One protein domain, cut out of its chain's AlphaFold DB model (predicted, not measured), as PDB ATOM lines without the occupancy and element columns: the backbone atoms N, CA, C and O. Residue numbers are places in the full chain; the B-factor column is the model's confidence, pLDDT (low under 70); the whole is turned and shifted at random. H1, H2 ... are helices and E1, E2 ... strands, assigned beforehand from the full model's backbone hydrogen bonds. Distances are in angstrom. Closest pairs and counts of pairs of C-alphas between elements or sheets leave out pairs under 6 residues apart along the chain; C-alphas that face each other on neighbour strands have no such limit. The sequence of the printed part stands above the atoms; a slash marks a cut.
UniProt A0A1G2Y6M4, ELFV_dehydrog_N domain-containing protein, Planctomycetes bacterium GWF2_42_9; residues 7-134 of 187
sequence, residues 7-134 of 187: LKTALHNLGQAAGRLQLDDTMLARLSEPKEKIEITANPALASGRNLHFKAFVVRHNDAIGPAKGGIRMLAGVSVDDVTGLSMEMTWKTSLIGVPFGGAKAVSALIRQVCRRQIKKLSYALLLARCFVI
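What this domain is: This is residues 7 to 134 of the 187 residues of the protein "ELFV_dehydrog_N domain-containing protein" of Planctomycetes bacterium GWF2_42_9 (UniProt A0A1G2Y6M4). A narrow, twisted four-stranded sheet forms the core, with H3 packed on one face and H4 farther out over the other: three layers, with helices on both faces of a sheet. The helical hairpin H1 and H2 extends the length at one end, and the loop between E1 and E2 makes the other end. The printed part has 128 residues; along the chain come H1 H2 E1 E2 E3 H3 E4 H4, in the class mixed, helices and strands. The mixed sheet has the order E1 E2 E4 E3. The whole is only just compact, close to loose, with a radius of gyration of the C-alphas of 16.5 A and spans of 58 by 26 by 20 A.

How they stand to each other: Begin at E1, residues 36 to 42, and E2, residues 54 to 62, an antiparallel hairpin at 168 degrees; N 38 and O 58 are 2.8 A apart. E4, residues 102 to 109, is antiparallel to E2 at 169 degrees, with N 57 and O 107 at 2.8 A. E3, residues 72 to 74, is parallel to E4 at 19 degrees, with N 73 and O 106 at 2.9 A. H3, residues 80 to 97, stands at a height over the sheet of 5.4 A, and its closest C-alphas to E4 are Thr 91 and Gly 103, 3.8 A apart. E3, H3 and E4 form a strand-helix-strand unit, two parallel neighbours with a helix between, and its crossover is right-handed. On the opposite face, H4, residues 116 to 128, lies over E2 at a height of 9.3 A, slantwise at 40 degrees on the local plane; C-alphas 56 and 126, the closest, are 7.8 A apart. H1, residues 7 to 21, touches H3 with residues 7 to 11 alone, closest at C-alphas 7 and 85, 3.9 A apart. H2, residues 25 to 32, touches H1, closest at C-alphas 11 and 32, 6.5 A apart, and grazes the sheet with residues 30 to 32. In all four helices every O i to N i+4 pair is within hydrogen-bond range.

Where its parts are: Find C-alpha 7 at (106.923, -11.827, -21.278), where H1 begins its 20.6 A; H2 follows. E1 is 19.4 A long, E2 25.9 A, and E3 is short. H3 covers 26.0 A from C-alpha 80 at (97.809, -13.652, -20.775). E4 runs 24.0 A, and H4 18.7 A to C-alpha 128 at (89.233, -25.086, -7.533).

The domain as a whole: Look to C-alphas 22 and 49 for the two farthest apart, 58.1 A. The printed part has no cut, and the link E1 to E2, 11 residues, is long. Residues 110 to 134 are under pLDDT 70.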
ATOM      1  N   LEU A   7     106.447 -10.587 -20.672       91.94
ATOM      2  CA  LEU A   7     106.923 -11.827 -21.278       91.94
ATOM      3  C   LEU A   7     108.195 -11.643 -22.110       91.94
ATOM      4  O   LEU A   7     109.106 -12.455 -21.999       91.94
ATOM      5  N   LYS A   8     108.290 -10.573 -22.910       93.12
ATOM      6  CA  LYS A   8     109.462 -10.336 -23.766       93.12
ATOM      7  C   LYS A   8     110.717 -10.127 -22.933       93.12
ATOM      8  O   LYS A   8     111.755 -10.704 -23.238       93.12
ATOM      9  N   THR A   9     110.607  -9.359 -21.852       93.69
ATOM     10  CA  THR A   9     111.708  -9.159 -20.907       93.69
ATOM     11  C   THR A   9     112.113 -10.474 -20.240       93.69
ATOM     12  O   THR A   9     113.302 -10.772 -20.154       93.69
ATOM     13  N   ALA A  10     111.143 -11.289 -19.816       93.75
ATOM     14  CA  ALA A  10     111.418 -12.583 -19.194       93.75
ATOM     15  C   ALA A  10     112.123 -13.554 -20.164       93.75
ATOM     16  O   ALA A  10     113.113 -14.181 -19.791       93.75
ATOM     17  N   LEU A  11     111.677 -13.615 -21.423       94.88
ATOM     18  CA  LEU A  11     112.305 -14.421 -22.476       94.88
ATOM     19  C   LEU A  11     113.703 -13.916 -22.842       94.88
ATOM     20  O   LEU A  11     114.618 -14.717 -23.018       94.88
ATOM     21  N   HIS A  12     113.896 -12.596 -22.906       94.56
ATOM     22  CA  HIS A  12     115.216 -12.008 -23.122       94.56
ATOM     23  C   HIS A  12     116.192 -12.422 -22.011       94.56
ATOM     24  O   HIS A  12     117.293 -12.892 -22.296       94.56
ATOM     25  N   ASN A  13     115.766 -12.324 -20.748       94.44
ATOM     26  CA  ASN A  13     116.568 -12.738 -19.598       94.44
ATOM     27  C   ASN A  13     116.871 -14.243 -19.618       94.44
ATOM     28  O   ASN A  13     118.002 -14.642 -19.332       94.44
ATOM     29  N   LEU A  14     115.889 -15.072 -19.990       94.50
ATOM     30  CA  LEU A  14     116.080 -16.512 -20.159       94.50
ATOM     31  C   LEU A  14     117.126 -16.811 -21.238       94.50
ATOM     32  O   LEU A  14     118.030 -17.600 -20.985       94.50
ATOM     33  N   GLY A  15     117.062 -16.150 -22.397       94.56
ATOM     34  CA  GLY A  15     118.041 -16.326 -23.474       94.56
ATOM     35  C   GLY A  15     119.464 -15.949 -23.050       94.56
ATOM     36  O   GLY A  15     120.410 -16.693 -23.308       94.56
ATOM     37  N   GLN A  16     119.622 -14.840 -22.319       95.44
ATOM     38  CA  GLN A  16     120.917 -14.434 -21.758       95.44
ATOM     39  C   GLN A  16     121.462 -15.464 -20.756       95.44
ATOM     40  O   GLN A  16     122.653 -15.778 -20.767       95.44
ATOM     41  N   ALA A  17     120.602 -16.007 -19.890       94.19
ATOM     42  CA  ALA A  17     120.988 -17.040 -18.932       94.19
ATOM     43  C   ALA A  17     121.332 -18.368 -19.626       94.19
ATOM     44  O   ALA A  17     122.329 -18.999 -19.277       94.19
ATOM     45  N   ALA A  18     120.556 -18.760 -20.636       94.75
ATOM     46  CA  ALA A  18     120.760 -19.981 -21.403       94.75
ATOM     47  C   ALA A  18     122.105 -19.990 -22.134       94.75
ATOM     48  O   ALA A  18     122.813 -20.992 -22.069       94.75
ATOM     49  N   GLY A  19     122.504 -18.859 -22.726       93.75
ATOM     50  CA  GLY A  19     123.819 -18.724 -23.361       93.75
ATOM     51  C   GLY A  19     124.983 -18.884 -22.376       93.75
ATOM     52  O   GLY A  19     126.001 -19.480 -22.710       93.75
ATOM     53  N   ARG A  20     124.823 -18.412 -21.131       95.44
ATOM     54  CA  ARG A  20     125.843 -18.567 -20.077       95.44
ATOM     55  C   ARG A  20     125.908 -19.985 -19.516       95.44
ATOM     56  O   ARG A  20     126.987 -20.441 -19.157       95.44
ATOM     57  N   LEU A  21     124.763 -20.654 -19.418       93.69
ATOM     58  CA  LEU A  21     124.648 -22.023 -18.911       93.69
ATOM     59  C   LEU A  21     124.882 -23.087 -19.992       93.69
ATOM     60  O   LEU A  21     124.898 -24.266 -19.656       93.69
ATOM     61  N   GLN A  22     125.047 -22.677 -21.256       94.00
ATOM     62  CA  GLN A  22     125.147 -23.568 -22.417       94.00
ATOM     63  C   GLN A  22     123.999 -24.588 -22.447       94.00
ATOM     64  O   GLN A  22     124.209 -25.783 -22.644       94.00
ATOM     65  N   LEU A  23     122.775 -24.108 -22.193       93.25
ATOM     66  CA  LEU A  23     121.582 -24.952 -22.244       93.25
ATOM     67  C   LEU A  23     121.356 -25.455 -23.667       93.25
ATOM     68  O   LEU A  23     121.510 -24.702 -24.627       93.25
ATOM     69  N   ASP A  24     120.938 -26.711 -23.785       94.62
ATOM     70  CA  ASP A  24     120.514 -27.259 -25.061       94.62
ATOM     71  C   ASP A  24     119.213 -26.599 -25.543       94.62
ATOM     72  O   ASP A  24     118.375 -26.143 -24.753       94.62
ATOM     73  N   ASP A  25     119.020 -26.596 -26.859       92.50
ATOM     74  CA  ASP A  25     117.859 -25.969 -27.495       92.50
ATOM     75  C   ASP A  25     116.531 -26.589 -27.038       92.50
ATOM     76  O   ASP A  25     115.507 -25.904 -26.969       92.50
ATOM     77  N   THR A  26     116.535 -27.872 -26.663       94.00
ATOM     78  CA  THR A  26     115.328 -28.568 -26.195       94.00
ATOM     79  C   THR A  26     114.918 -28.055 -24.818       94.00
ATOM     80  O   THR A  26     113.741 -27.774 -24.577       94.00
ATOM     81  N   MET A  27     115.872 -27.891 -23.904       91.88
ATOM     82  CA  MET A  27     115.646 -27.308 -22.586       91.88
ATOM     83  C   MET A  27     115.260 -25.838 -22.688       91.88
ATOM     84  O   MET A  27     114.318 -25.422 -22.014       91.88
ATOM     85  N   LEU A  28     115.912 -25.065 -23.560       93.56
ATOM     86  CA  LEU A  28     115.543 -23.671 -23.795       93.56
ATOM     87  C   LEU A  28     114.097 -23.550 -24.295       93.56
ATOM     88  O   LEU A  28     113.325 -22.767 -23.739       93.56
ATOM     89  N   ALA A  29     113.694 -24.365 -25.271       92.81
ATOM     90  CA  ALA A  29     112.320 -24.387 -25.770       92.81
ATOM     91  C   ALA A  29     111.317 -24.758 -24.664       92.81
ATOM     92  O   ALA A  29     110.293 -24.093 -24.494       92.81
ATOM     93  N   ARG A  30     111.637 -25.769 -23.845       92.56
ATOM     94  CA  ARG A  30     110.794 -26.196 -22.715       92.56
ATOM     95  C   ARG A  30     110.658 -25.145 -21.617       92.56
ATOM     96  O   ARG A  30     109.637 -25.128 -20.941       92.56
ATOM     97  N   LEU A  31     111.689 -24.334 -21.389       93.88
ATOM     98  CA  LEU A  31     111.683 -23.268 -20.385       93.88
ATOM     99  C   LEU A  31     111.098 -21.954 -20.913       93.88
ATOM    100  O   LEU A  31     110.795 -21.081 -20.108       93.88
ATOM    101  N   SER A  32     110.958 -21.805 -22.231       94.00
ATOM    102  CA  SER A  32     110.402 -20.600 -22.859       94.00
ATOM    103  C   SER A  32     108.873 -20.586 -22.836       94.00
ATOM    104  O   SER A  32     108.270 -19.525 -22.685       94.00
ATOM    105  N   GLU A  33     108.236 -21.756 -22.936       93.56
ATOM    106  CA  GLU A  33     106.779 -21.885 -22.885       93.56
ATOM    107  C   GLU A  33     106.292 -22.403 -21.523       93.56
ATOM    108  O   GLU A  33     106.863 -23.341 -20.960       93.56
ATOM    109  N   PRO A  34     105.195 -21.849 -20.977       93.88
ATOM    110  CA  PRO A  34     104.594 -22.380 -19.766       93.88
ATOM    111  C   PRO A  34     103.961 -23.752 -20.015       93.88
ATOM    112  O   PRO A  34     103.305 -23.984 -21.030       93.88
ATOM    113  N   LYS A  35     104.050 -24.632 -19.016       92.38
ATOM    114  CA  LYS A  35     103.419 -25.957 -19.030       92.38
ATOM    115  C   LYS A  35     101.903 -25.912 -19.246       92.38
ATOM    116  O   LYS A  35     101.344 -26.840 -19.822       92.38
ATOM    117  N   GLU A  36     101.221 -24.887 -18.735       89.94
ATOM    118  CA  GLU A  36      99.765 -24.773 -18.841       89.94
ATOM    119  C   GLU A  36      99.287 -23.317 -18.736       89.94
ATOM    120  O   GLU A  36      99.717 -22.563 -17.860       89.94
ATOM    121  N   LYS A  37      98.347 -22.943 -19.611       90.56
ATOM    122  CA  LYS A  37      97.644 -21.652 -19.624       90.56
ATOM    123  C   LYS A  37      96.142 -21.927 -19.572       90.56
ATOM    124  O   LYS A  37      95.626 -22.670 -20.399       90.56
ATOM    125  N   ILE A  38      95.449 -21.343 -18.602       87.94
ATOM    126  CA  ILE A  38      94.008 -21.511 -18.407       87.94
ATOM    127  C   ILE A  38      93.367 -20.126 -18.421       87.94
ATOM    128  O   ILE A  38      93.692 -19.273 -17.593       87.94
ATOM    129  N   GLU A  39      92.432 -19.919 -19.340       87.94
ATOM    130  CA  GLU A  39      91.549 -18.757 -19.354       87.94
ATOM    131  C   GLU A  39      90.177 -19.162 -18.817       87.94
ATOM    132  O   GLU A  39      89.559 -20.118 -19.281       87.94
ATOM    133  N   ILE A  40      89.704 -18.434 -17.810       83.44
ATOM    134  CA  ILE A  40      88.422 -18.667 -17.158       83.44
ATOM    135  C   ILE A  40      87.567 -17.435 -17.385       83.44
ATOM    136  O   ILE A  40      87.883 -16.349 -16.901       83.44
ATOM    137  N   THR A  41      86.454 -17.624 -18.082       84.44
ATOM    138  CA  THR A  41      85.426 -16.601 -18.236       84.44
ATOM    139  C   THR A  41      84.180 -17.045 -17.484       84.44
ATOM    140  O   THR A  41      83.677 -18.145 -17.698       84.44
ATOM    141  N   ALA A  42      83.688 -16.203 -16.581       79.56
ATOM    142  CA  ALA A  42      82.492 -16.462 -15.792       79.56
ATOM    143  C   ALA A  42      81.593 -15.224 -15.763       79.56
ATOM    144  O   ALA A  42      82.077 -14.094 -15.760       79.56
ATOM    145  N   ASN A  43      80.280 -15.445 -15.688       83.12
ATOM    146  CA  ASN A  43      79.284 -14.377 -15.615       83.12
ATOM    147  C   ASN A  43      78.413 -14.521 -14.356       83.12
ATOM    148  O   ASN A  43      77.235 -14.858 -14.462       83.12
ATOM    149  N   PRO A  44      78.973 -14.356 -13.143       75.94
ATOM    150  CA  PRO A  44      78.199 -14.470 -11.911       75.94
ATOM    151  C   PRO A  44      77.106 -13.393 -11.819       75.94
ATOM    152  O   PRO A  44      77.367 -12.200 -12.007       75.94
ATOM    153  N   ALA A  45      75.902 -13.813 -11.430       79.12
ATOM    154  CA  ALA A  45      74.829 -12.903 -11.048       79.12
ATOM    155  C   ALA A  45      75.145 -12.238  -9.696       79.12
ATOM    156  O   ALA A  45      75.523 -12.902  -8.719       79.12
ATOM    157  N   LEU A  46      75.007 -10.914  -9.621       74.62
ATOM    158  CA  LEU A  46      75.121 -10.178  -8.368       74.62
ATOM    159  C   LEU A  46      73.809 -10.206  -7.593       74.62
ATOM    160  O   LEU A  46      72.729 -10.286  -8.165       74.62
ATOM    161  N   ALA A  47      73.907 -10.013  -6.275       74.38
ATOM    162  CA  ALA A  47      72.735  -9.789  -5.426       74.38
ATOM    163  C   ALA A  47      71.911  -8.554  -5.848       74.38
ATOM    164  O   ALA A  47      70.746  -8.453  -5.497       74.38
ATOM    165  N   SER A  48      72.505  -7.630  -6.611       73.12
ATOM    166  CA  SER A  48      71.825  -6.471  -7.201       73.12
ATOM    167  C   SER A  48      71.114  -6.769  -8.528       73.12
ATOM    168  O   SER A  48      70.683  -5.835  -9.193       73.12
ATOM    169  N   GLY A  49      71.047  -8.032  -8.965       76.06
ATOM    170  CA  GLY A  49      70.426  -8.432 -10.235       76.06
ATOM    171  C   GLY A  49      71.265  -8.144 -11.487       76.06
ATOM    172  O   GLY A  49      70.892  -8.552 -12.581       76.06
ATOM    173  N   ARG A  50      72.419  -7.478 -11.353       76.38
ATOM    174  CA  ARG A  50      73.360  -7.245 -12.462       76.38
ATOM    175  C   ARG A  50      74.255  -8.464 -12.682       76.38
ATOM    176  O   ARG A  50      74.739  -9.047 -11.714       76.38
ATOM    177  N   ASN A  51      74.555  -8.794 -13.934       76.38
ATOM    178  CA  ASN A  51      75.584  -9.782 -14.263       76.38
ATOM    179  C   ASN A  51      76.951  -9.102 -14.323       76.38
ATOM    180  O   ASN A  51      77.094  -8.027 -14.906       76.38
ATOM    181  N   LEU A  52      77.961  -9.723 -13.720       75.56
ATOM    182  CA  LEU A  52      79.341  -9.265 -13.831       75.56
ATOM    183  C   LEU A  52      80.073 -10.135 -14.829       75.56
ATOM    184  O   LEU A  52      80.118 -11.344 -14.658       75.56
ATOM    185  N   HIS A  53      80.710  -9.505 -15.807       77.50
ATOM    186  CA  HIS A  53      81.664 -10.199 -16.649       77.50
ATOM    187  C   HIS A  53      82.996 -10.342 -15.909       77.50
ATOM    188  O   HIS A  53      83.605  -9.350 -15.498       77.50
ATOM    189  N   PHE A  54      83.424 -11.581 -15.700       79.69
ATOM    190  CA  PHE A  54      84.657 -11.924 -15.014       79.69
ATOM    191  C   PHE A  54      85.549 -12.727 -15.950       79.69
ATOM    192  O   PHE A  54      85.158 -13.792 -16.422       79.69
ATOM    193  N   LYS A  55      86.764 -12.231 -16.176       84.38
ATOM    194  CA  LYS A  55      87.804 -12.944 -16.915       84.38
ATOM    195  C   LYS A  55      89.012 -13.140 -16.015       84.38
ATOM    196  O   LYS A  55      89.418 -12.219 -15.305       84.38
ATOM    197  N   ALA A  56      89.592 -14.326 -16.036       85.12
ATOM    198  CA  ALA A  56      90.795 -14.633 -15.294       85.12
ATOM    199  C   ALA A  56      91.733 -15.518 -16.092       85.12
ATOM    200  O   ALA A  56      91.312 -16.346 -16.892       85.12
ATOM    201  N   PHE A  57      93.012 -15.359 -15.803       87.75
ATOM    202  CA  PHE A  57      94.099 -16.101 -16.397       87.75
ATOM    203  C   PHE A  57      94.870 -16.787 -15.288       87.75
ATOM    204  O   PHE A  57      95.242 -16.161 -14.293       87.75
ATOM    205  N   VAL A  58      95.111 -18.076 -15.462       88.75
ATOM    206  CA  VAL A  58      95.920 -18.893 -14.571       88.75
ATOM    207  C   VAL A  58      96.994 -19.541 -15.423       88.75
ATOM    208  O   VAL A  58      96.692 -20.321 -16.320       88.75
ATOM    209  N   VAL A  59      98.251 -19.200 -15.162       91.38
ATOM    210  CA  VAL A  59      99.398 -19.740 -15.891       91.38
ATOM    211  C   VAL A  59     100.279 -20.506 -14.925       91.38
ATOM    212  O   VAL A  59     100.689 -19.991 -13.881       91.38
ATOM    213  N   ARG A  60     100.572 -21.751 -15.281       92.69
ATOM    214  CA  ARG A  60     101.521 -22.613 -14.592       92.69
ATOM    215  C   ARG A  60     102.712 -22.804 -15.513       92.69
ATOM    216  O   ARG A  60     102.599 -23.434 -16.558       92.69
ATOM    217  N   HIS A  61     103.844 -22.242 -15.110       94.06
ATOM    218  CA  HIS A  61     105.043 -22.239 -15.928       94.06
ATOM    219  C   HIS A  61     105.775 -23.575 -15.839       94.06
ATOM    220  O   HIS A  61     105.942 -24.259 -16.841       94.06
ATOM    221  N   ASN A  62     106.155 -23.985 -14.630       92.25
ATOM    222  CA  ASN A  62     106.944 -25.195 -14.420       92.25
ATOM    223  C   ASN A  62     106.652 -25.787 -13.033       92.25
ATOM    224  O   ASN A  62     106.380 -25.040 -12.093       92.25
ATOM    225  N   ASP A  63     106.696 -27.113 -12.919       90.50
ATOM    226  CA  ASP A  63     106.455 -27.910 -11.710       90.50
ATOM    227  C   ASP A  63     107.538 -28.983 -11.453       90.50
ATOM    228  O   ASP A  63     107.330 -29.883 -10.645       90.50
ATOM    229  N   ALA A  64     108.698 -28.891 -12.110       89.50
ATOM    230  CA  ALA A  64     109.764 -29.893 -12.028       89.50
ATOM    231  C   ALA A  64     110.347 -30.052 -10.613       89.50
ATOM    232  O   ALA A  64     110.637 -31.164 -10.190       89.50
ATOM    233  N   ILE A  65     110.498 -28.949  -9.872       86.94
ATOM    234  CA  ILE A  65     111.049 -28.950  -8.501       86.94
ATOM    235  C   ILE A  65     109.955 -29.283  -7.464       86.94
ATOM    236  O   ILE A  65     110.239 -29.636  -6.322       86.94
ATOM    237  N   GLY A  66     108.680 -29.166  -7.838       87.88
ATOM    238  CA  GLY A  66     107.555 -29.357  -6.932       87.88
ATOM    239  C   GLY A  66     106.302 -28.609  -7.383       87.88
ATOM    240  O   GLY A  66     106.280 -28.005  -8.460       87.88
ATOM    241  N   PRO A  67     105.237 -28.601  -6.562       88.62
ATOM    242  CA  PRO A  67     103.969 -27.992  -6.939       88.62
ATOM    243  C   PRO A  67     104.149 -26.513  -7.280       88.62
ATOM    244  O   PRO A  67     104.889 -25.777  -6.621       88.62
ATOM    245  N   ALA A  68     103.466 -26.065  -8.329       86.12
ATOM    246  CA  ALA A  68     103.637 -24.711  -8.819       86.12
ATOM    247  C   ALA A  68     103.006 -23.689  -7.863       86.12
ATOM    248  O   ALA A  68     101.868 -23.847  -7.406       86.12
ATOM    249  N   LYS A  69     103.754 -22.627  -7.545       84.69
ATOM    250  CA  LYS A  69     103.341 -21.625  -6.565       84.69
ATOM    251  C   LYS A  69     103.303 -20.227  -7.165       84.69
ATOM    252  O   LYS A  69     104.250 -19.769  -7.796       84.69
ATOM    253  N   GLY A  70     102.241 -19.496  -6.835       81.56
ATOM    254  CA  GLY A  70     102.228 -18.044  -6.936       81.56
ATOM    255  C   GLY A  70     100.949 -17.401  -6.433       81.56
ATOM    256  O   GLY A  70     100.012 -18.065  -6.003       81.56
ATOM    257  N   GLY A  71     100.950 -16.071  -6.410       80.62
ATOM    258  CA  GLY A  71      99.830 -15.287  -5.891       80.62
ATOM    259  C   GLY A  71      98.813 -14.912  -6.966       80.62
ATOM    260  O   GLY A  71      99.202 -14.657  -8.107       80.62
ATOM    261  N   ILE A  72      97.553 -14.768  -6.559       83.00
ATOM    262  CA  ILE A  72      96.461 -14.228  -7.378       83.00
ATOM    263  C   ILE A  72      96.477 -12.693  -7.287       83.00
ATOM    264  O   ILE A  72      96.562 -12.150  -6.184       83.00
ATOM    265  N   ARG A  73      96.400 -11.981  -8.416       82.06
ATOM    266  CA  ARG A  73      96.176 -10.521  -8.444       82.06
ATOM    267  C   ARG A  73      94.830 -10.200  -9.084       82.06
ATOM    268  O   ARG A  73      94.414 -10.879 -10.009       82.06
ATOM    269  N   MET A  74      94.160  -9.162  -8.599       80.44
ATOM    270  CA  MET A  74      92.941  -8.643  -9.219       80.44
ATOM    271  C   MET A  74      93.292  -7.309  -9.861       80.44
ATOM    272  O   MET A  74      93.524  -6.336  -9.147       80.44
ATOM    273  N   LEU A  75      93.412  -7.287 -11.184       79.50
ATOM    274  CA  LEU A  75      93.779  -6.095 -11.940       79.50
ATOM    275  C   LEU A  75      93.092  -6.137 -13.304       79.50
ATOM    276  O   LEU A  75      93.167  -7.137 -14.013       79.50
ATOM    277  N   ALA A  76      92.401  -5.053 -13.652       79.31
ATOM    278  CA  ALA A  76      91.805  -4.894 -14.971       79.31
ATOM    279  C   ALA A  76      92.892  -4.614 -16.022       79.31
ATOM    280  O   ALA A  76      93.882  -3.952 -15.718       79.31
ATOM    281  N   GLY A  77      92.687  -5.095 -17.252       78.75
ATOM    282  CA  GLY A  77      93.573  -4.797 -18.385       78.75
ATOM    283  C   GLY A  77      94.872  -5.606 -18.435       78.75
ATOM    284  O   GLY A  77      95.812  -5.177 -19.088       78.75
ATOM    285  N   VAL A  78      94.944  -6.752 -17.753       81.31
ATOM    286  CA  VAL A  78      96.112  -7.646 -17.819       81.31
ATOM    287  C   VAL A  78      95.949  -8.660 -18.947       81.31
ATOM    288  O   VAL A  78      94.881  -9.258 -19.083       81.31
ATOM    289  N   SER A  79      97.014  -8.864 -19.724       87.62
ATOM    290  CA  SER A  79      97.078  -9.856 -20.801       87.62
ATOM    291  C   SER A  79      97.555 -11.229 -20.302       87.62
ATOM    292  O   SER A  79      98.195 -11.332 -19.253       87.62
ATOM    293  N   VAL A  80      97.279 -12.298 -21.057       88.44
ATOM    294  CA  VAL A  80      97.809 -13.652 -20.775       88.44
ATOM    295  C   VAL A  80      99.337 -13.648 -20.749       88.44
ATOM    296  O   VAL A  80      99.950 -14.311 -19.907       88.44
ATOM    297  N   ASP A  81      99.951 -12.879 -21.642       91.06
ATOM    298  CA  ASP A  81     101.400 -12.802 -21.795       91.06
ATOM    299  C   ASP A  81     102.048 -12.187 -20.552       91.06
ATOM    300  O   ASP A  81     103.034 -12.715 -20.036       91.06
ATOM    301  N   ASP A  82     101.440 -11.146 -19.980       89.94
ATOM    302  CA  ASP A  82     101.902 -10.568 -18.717       89.94
ATOM    303  C   ASP A  82     101.866 -11.590 -17.575       89.94
ATOM    304  O   ASP A  82     102.809 -11.693 -16.785       89.94
ATOM    305  N   VAL A  83     100.791 -12.383 -17.485       90.50
ATOM    306  CA  VAL A  83     100.682 -13.444 -16.470       90.50
ATOM    307  C   VAL A  83     101.719 -14.537 -16.710       90.50
ATOM    308  O   VAL A  83     102.284 -15.057 -15.745       90.50
ATOM    309  N   THR A  84     102.013 -14.839 -17.973       92.94
ATOM    310  CA  THR A  84     103.017 -15.828 -18.369       92.94
ATOM    311  C   THR A  84     104.411 -15.383 -17.948       92.94
ATOM    312  O   THR A  84     105.068 -16.113 -17.204       92.94
ATOM    313  N   GLY A  85     104.816 -14.156 -18.287       93.19
ATOM    314  CA  GLY A  85     106.100 -13.597 -17.854       93.19
ATOM    315  C   GLY A  85     106.236 -13.578 -16.328       93.19
ATOM    316  O   GLY A  85     107.238 -14.028 -15.777       93.19
ATOM    317  N   LEU A  86     105.182 -13.180 -15.607       92.44
ATOM    318  CA  LEU A  86     105.187 -13.215 -14.139       92.44
ATOM    319  C   LEU A  86     105.255 -14.637 -13.559       92.44
ATOM    320  O   LEU A  86     105.801 -14.823 -12.473       92.44
ATOM    321  N   SER A  87     104.666 -15.634 -14.224       92.94
ATOM    322  CA  SER A  87     104.724 -17.035 -13.786       92.94
ATOM    323  C   SER A  87     106.112 -17.649 -13.991       92.94
ATOM    324  O   SER A  87     106.562 -18.417 -13.140       92.94
ATOM    325  N   MET A  88     106.800 -17.241 -15.057       94.44
ATOM    326  CA  MET A  88     108.175 -17.616 -15.368       94.44
ATOM    327  C   MET A  88     109.145 -17.067 -14.311       94.44
ATOM    328  O   MET A  88     109.899 -17.826 -13.706       94.44
ATOM    329  N   GLU A  89     109.012 -15.787 -13.956       93.44
ATOM    330  CA  GLU A  89     109.782 -15.167 -12.866       93.44
ATOM    331  C   GLU A  89     109.570 -15.865 -11.509       93.44
ATOM    332  O   GLU A  89     110.491 -15.974 -10.694       93.44
ATOM    333  N   MET A  90     108.366 -16.393 -11.249       93.69
ATOM    334  CA  MET A  90     108.120 -17.187 -10.041       93.69
ATOM    335  C   MET A  90     108.927 -18.489 -10.032       93.69
ATOM    336  O   MET A  90     109.404 -18.852  -8.962       93.69
ATOM    337  N   THR A  91     109.115 -19.154 -11.178       94.00
ATOM    338  CA  THR A  91     109.953 -20.362 -11.285       94.00
ATOM    339  C   THR A  91     111.408 -20.053 -10.960       94.00
ATOM    340  O   THR A  91     112.020 -20.759 -10.160       94.00
ATOM    341  N   TRP A  92     111.964 -18.983 -11.534       93.94
ATOM    342  CA  TRP A  92     113.360 -18.610 -11.290       93.94
ATOM    343  C   TRP A  92     113.574 -18.230  -9.837       93.94
ATOM    344  O   TRP A  92     114.499 -18.712  -9.189       93.94
ATOM    345  N   LYS A  93     112.660 -17.435  -9.280       92.12
ATOM    346  CA  LYS A  93     112.721 -17.029  -7.881       92.12
ATOM    347  C   LYS A  93     112.672 -18.217  -6.922       92.12
ATOM    348  O   LYS A  93     113.424 -18.230  -5.951       92.12
ATOM    349  N   THR A  94     111.780 -19.185  -7.134       89.44
ATOM    350  CA  THR A  94     111.683 -20.349  -6.241       89.44
ATOM    351  C   THR A  94     112.891 -21.268  -6.381       89.44
ATOM    352  O   THR A  94     113.409 -21.726  -5.363       89.44
ATOM    353  N   SER A  95     113.389 -21.454  -7.607       91.94
ATOM    354  CA  SER A  95     114.602 -22.227  -7.877       91.94
ATOM    355  C   SER A  95     115.842 -21.603  -7.228       91.94
ATOM    356  O   SER A  95     116.592 -22.303  -6.560       91.94
ATOM    357  N   LEU A  96     116.041 -20.287  -7.368       92.56
ATOM    358  CA  LEU A  96     117.214 -19.580  -6.835       92.56
ATOM    359  C   LEU A  96     117.258 -19.554  -5.302       92.56
ATOM    360  O   LEU A  96     118.336 -19.552  -4.718       92.56
ATOM    361  N   ILE A  97     116.097 -19.529  -4.644       93.00
ATOM    362  CA  ILE A  97     116.007 -19.549  -3.174       93.00
ATOM    363  C   ILE A  97     116.141 -20.986  -2.625       93.00
ATOM    364  O   ILE A  97     116.338 -21.166  -1.426       93.00
ATOM    365  N   GLY A  98     116.044 -22.013  -3.478       89.56
ATOM    366  CA  GLY A  98     116.155 -23.415  -3.069       89.56
ATOM    367  C   GLY A  98     114.907 -23.963  -2.371       89.56
ATOM    368  O   GLY A  98     115.007 -24.863  -1.541       89.56
ATOM    369  N   VAL A  99     113.720 -23.422  -2.669       88.56
ATOM    370  CA  VAL A  99     112.452 -23.959  -2.142       88.56
ATOM    371  C   VAL A  99     111.840 -24.970  -3.120       88.56
ATOM    372  O   VAL A  99     111.912 -24.749  -4.330       88.56
ATOM    373  N   PRO A 100     111.176 -26.042  -2.638       90.50
ATOM    374  CA  PRO A 100     110.645 -27.115  -3.483       90.50
ATOM    375  C   PRO A 100     109.312 -26.727  -4.147       90.50
ATOM    376  O   PRO A 100     108.278 -27.369  -3.960       90.50
ATOM    377  N   PHE A 101     109.310 -25.611  -4.874       88.06
ATOM    378  CA  PHE A 101     108.134 -25.081  -5.551       88.06
ATOM    379  C   PHE A 101     108.458 -24.707  -6.990       88.06
ATOM    380  O   PHE A 101     109.469 -24.066  -7.275       88.06
ATOM    381  N   GLY A 102     107.540 -25.048  -7.886       90.62
ATOM    382  CA  GLY A 102     107.512 -24.514  -9.236       90.62
ATOM    383  C   GLY A 102     106.970 -23.081  -9.291       90.62
ATOM    384  O   GLY A 102     106.645 -22.472  -8.267       90.62
ATOM    385  N   GLY A 103     106.786 -22.563 -10.504       89.44
ATOM    386  CA  GLY A 103     106.264 -21.212 -10.731       89.44
ATOM    387  C   GLY A 103     104.876 -21.223 -11.351       89.44
ATOM    388  O   GLY A 103     104.619 -21.914 -12.337       89.44
ATOM    389  N   ALA A 104     103.972 -20.445 -10.769       90.06
ATOM    390  CA  ALA A 104     102.667 -20.174 -11.352       90.06
ATOM    391  C   ALA A 104     102.217 -18.750 -11.025       90.06
ATOM    392  O   ALA A 104     102.724 -18.112 -10.104       90.06
ATOM    393  N   LYS A 105     101.244 -18.227 -11.763       90.44
ATOM    394  CA  LYS A 105     100.629 -16.931 -11.487       90.44
ATOM    395  C   LYS A 105      99.178 -16.942 -11.932       90.44
ATOM    396  O   LYS A 105      98.833 -17.570 -12.922       90.44
ATOM    397  N   ALA A 106      98.332 -16.231 -11.196       86.31
ATOM    398  CA  ALA A 106      96.952 -16.024 -11.591       86.31
ATOM    399  C   ALA A 106      96.592 -14.544 -11.503       86.31
ATOM    400  O   ALA A 106      97.006 -13.844 -10.570       86.31
ATOM    401  N   VAL A 107      95.820 -14.065 -12.469       84.31
ATOM    402  CA  VAL A 107      95.285 -12.708 -12.484       84.31
ATOM    403  C   VAL A 107      93.826 -12.748 -12.898       84.31
ATOM    404  O   VAL A 107      93.479 -13.434 -13.848       84.31
ATOM    405  N   SER A 108      92.971 -12.005 -12.206       79.00
ATOM    406  CA  SER A 108      91.599 -11.774 -12.644       79.00
ATOM    407  C   SER A 108      91.347 -10.310 -12.965       79.00
ATOM    408  O   SER A 108      91.672  -9.408 -12.189       79.00
ATOM    409  N   ALA A 109      90.733 -10.084 -14.120       71.75
ATOM    410  CA  ALA A 109      90.186  -8.805 -14.516       71.75
ATOM    411  C   ALA A 109      88.844  -8.625 -13.802       71.75
ATOM    412  O   ALA A 109      87.827  -9.209 -14.178       71.75
ATOM    413  N   LEU A 110      88.857  -7.832 -12.733       65.75
ATOM    414  CA  LEU A 110      87.650  -7.435 -12.021       65.75
ATOM    415  C   LEU A 110      87.406  -5.945 -12.249       65.75
ATOM    416  O   LEU A 110      88.232  -5.107 -11.885       65.75
ATOM    417  N   ILE A 111      86.246  -5.613 -12.808       55.31
ATOM    418  CA  ILE A 111      85.768  -4.233 -12.863       55.31
ATOM    419  C   ILE A 111      85.339  -3.859 -11.436       55.31
ATOM    420  O   ILE A 111      84.668  -4.633 -10.759       55.31
ATOM    421  N   ARG A 112      85.789  -2.691 -10.969       54.78
ATOM    422  CA  ARG A 112      85.906  -2.176  -9.584       54.78
ATOM    423  C   ARG A 112      84.643  -2.193  -8.679       54.78
ATOM    424  O   ARG A 112      84.648  -1.564  -7.629       54.78
ATOM    425  N   GLN A 113      83.571  -2.908  -9.015       54.44
ATOM    426  CA  GLN A 113      82.261  -2.844  -8.349       54.44
ATOM    427  C   GLN A 113      81.779  -4.185  -7.767       54.44
ATOM    428  O   GLN A 113      80.658  -4.613  -8.035       54.44
ATOM    429  N   VAL A 114      82.596  -4.870  -6.959       61.25
ATOM    430  CA  VAL A 114      82.205  -6.172  -6.381       61.25
ATOM    431  C   VAL A 114      82.384  -6.194  -4.868       61.25
ATOM    432  O   VAL A 114      83.410  -5.781  -4.327       61.25
ATOM    433  N   CYS A 115      81.376  -6.712  -4.166       60.59
ATOM    434  CA  CYS A 115      81.407  -6.873  -2.716       60.59
ATOM    435  C   CYS A 115      82.488  -7.886  -2.285       60.59
ATOM    436  O   CYS A 115      82.671  -8.932  -2.914       60.59
ATOM    437  N   ARG A 116      83.149  -7.643  -1.139       63.62
ATOM    438  CA  ARG A 116      84.195  -8.528  -0.575       63.62
ATOM    439  C   ARG A 116      83.770 -10.001  -0.465       63.62
ATOM    440  O   ARG A 116      84.607 -10.887  -0.620       63.62
ATOM    441  N   ARG A 117      82.486 -10.289  -0.205       66.50
ATOM    442  CA  ARG A 117      81.957 -11.671  -0.134       66.50
ATOM    443  C   ARG A 117      81.979 -12.378  -1.493       66.50
ATOM    444  O   ARG A 117      82.310 -13.557  -1.557       66.50
ATOM    445  N   GLN A 118      81.662 -11.667  -2.570       65.81
ATOM    446  CA  GLN A 118      81.664 -12.216  -3.929       65.81
ATOM    447  C   GLN A 118      83.086 -12.382  -4.464       65.81
ATOM    448  O   GLN A 118      83.378 -13.398  -5.085       65.81
ATOM    449  N   ILE A 119      83.996 -11.464  -4.118       66.25
ATOM    450  CA  ILE A 119      85.430 -11.607  -4.407       66.25
ATOM    451  C   ILE A 119      85.977 -12.912  -3.821       66.25
ATOM    452  O   ILE A 119      86.697 -13.633  -4.509       66.25
ATOM    453  N   LYS A 120      85.612 -13.252  -2.574       66.62
ATOM    454  CA  LYS A 120      85.995 -14.536  -1.964       66.62
ATOM    455  C   LYS A 120      85.486 -15.715  -2.790       66.62
ATOM    456  O   LYS A 120      86.288 -16.562  -3.157       66.62
ATOM    457  N   LYS A 121      84.191 -15.743  -3.127       67.56
ATOM    458  CA  LYS A 121      83.594 -16.824  -3.936       67.56
ATOM    459  C   LYS A 121      84.296 -16.987  -5.291       67.56
ATOM    460  O   LYS A 121      84.630 -18.105  -5.657       67.56
ATOM    461  N   LEU A 122      84.592 -15.885  -5.981       67.19
ATOM    462  CA  LEU A 122      85.305 -15.905  -7.264       67.19
ATOM    463  C   LEU A 122      86.766 -16.339  -7.117       67.19
ATOM    464  O   LEU A 122      87.263 -17.106  -7.933       67.19
ATOM    465  N   SER A 123      87.438 -15.915  -6.045       64.38
ATOM    466  CA  SER A 123      88.798 -16.371  -5.730       64.38
ATOM    467  C   SER A 123      88.826 -17.882  -5.484       64.38
ATOM    468  O   SER A 123      89.714 -18.557  -5.989       64.38
ATOM    469  N   TYR A 124      87.843 -18.427  -4.755       64.12
ATOM    470  CA  TYR A 124      87.705 -19.874  -4.544       64.12
ATOM    471  C   TYR A 124      87.383 -20.626  -5.837       64.12
ATOM    472  O   TYR A 124      87.972 -21.674  -6.072       64.12
ATOM    473  N   ALA A 125      86.528 -20.081  -6.703       61.16
ATOM    474  CA  ALA A 125      86.249 -20.683  -8.007       61.16
ATOM    475  C   ALA A 125      87.516 -20.790  -8.877       61.16
ATOM    476  O   ALA A 125      87.751 -21.828  -9.487       61.16
ATOM    477  N   LEU A 126      88.383 -19.770  -8.861       60.06
ATOM    478  CA  LEU A 126      89.690 -19.830  -9.529       60.06
ATOM    479  C   LEU A 126      90.641 -20.861  -8.913       60.06
ATOM    480  O   LEU A 126      91.457 -21.442  -9.619       60.06
ATOM    481  N   LEU A 127      90.553 -21.078  -7.601       57.19
ATOM    482  CA  LEU A 127      91.411 -22.016  -6.877       57.19
ATOM    483  C   LEU A 127      91.040 -23.473  -7.118       57.19
ATOM    484  O   LEU A 127      91.923 -24.324  -7.188       57.19
ATOM    485  N   LEU A 128      89.745 -23.748  -7.252       49.94
ATOM    486  CA  LEU A 128      89.233 -25.086  -7.533       49.94
ATOM    487  C   LEU A 128      89.581 -25.552  -8.954       49.94
ATOM    488  O   LEU A 128      89.598 -26.752  -9.203       49.94
ATOM    489  N   ALA A 129      89.919 -24.631  -9.863       49.75
ATOM    490  CA  ALA A 129      90.252 -24.963 -11.244       49.75
ATOM    491  C   ALA A 129      91.569 -25.756 -11.404       49.75
ATOM    492  O   ALA A 129      91.694 -26.473 -12.392       49.75
ATOM    493  N   ARG A 130      92.526 -25.674 -10.458       49.53
ATOM    494  CA  ARG A 130      93.635 -26.639 -10.241       49.53
ATOM    495  C   ARG A 130      94.601 -26.134  -9.165       49.53
ATOM    496  O   ARG A 130      94.910 -24.948  -9.105       49.53
ATOM    497  N   CYS A 131      95.081 -27.062  -8.337       43.47
ATOM    498  CA  CYS A 131      95.840 -26.866  -7.098       43.47
ATOM    499  C   CYS A 131      96.970 -25.818  -7.159       43.47
ATOM    500  O   CYS A 131      98.139 -26.144  -7.355       43.47
ATOM    501  N   PHE A 132      96.638 -24.566  -6.855       48.00
ATOM    502  CA  PHE A 132      97.579 -23.627  -6.255       48.00
ATOM    503  C   PHE A 132      97.691 -23.943  -4.764       48.00
ATOM    504  O   PHE A 132      96.683 -23.967  -4.055       48.00
ATOM    505  N   VAL A 133      98.913 -24.106  -4.247       40.09
ATOM    506  CA  VAL A 133      99.134 -24.122  -2.793       40.09
ATOM    507  C   VAL A 133      98.929 -22.702  -2.253       40.09
ATOM    508  O   VAL A 133      99.876 -21.918  -2.092       40.09
ATOM    509  N   ILE A 134      97.672 -22.367  -1.956       38.22
ATOM    510  CA  ILE A 134      97.347 -21.332  -0.984       38.22
ATOM    511  C   ILE A 134      97.553 -21.957   0.388       38.22
ATOM    512  O   ILE A 134      96.792 -22.820   0.818       38.22
TER     513      ILE A 134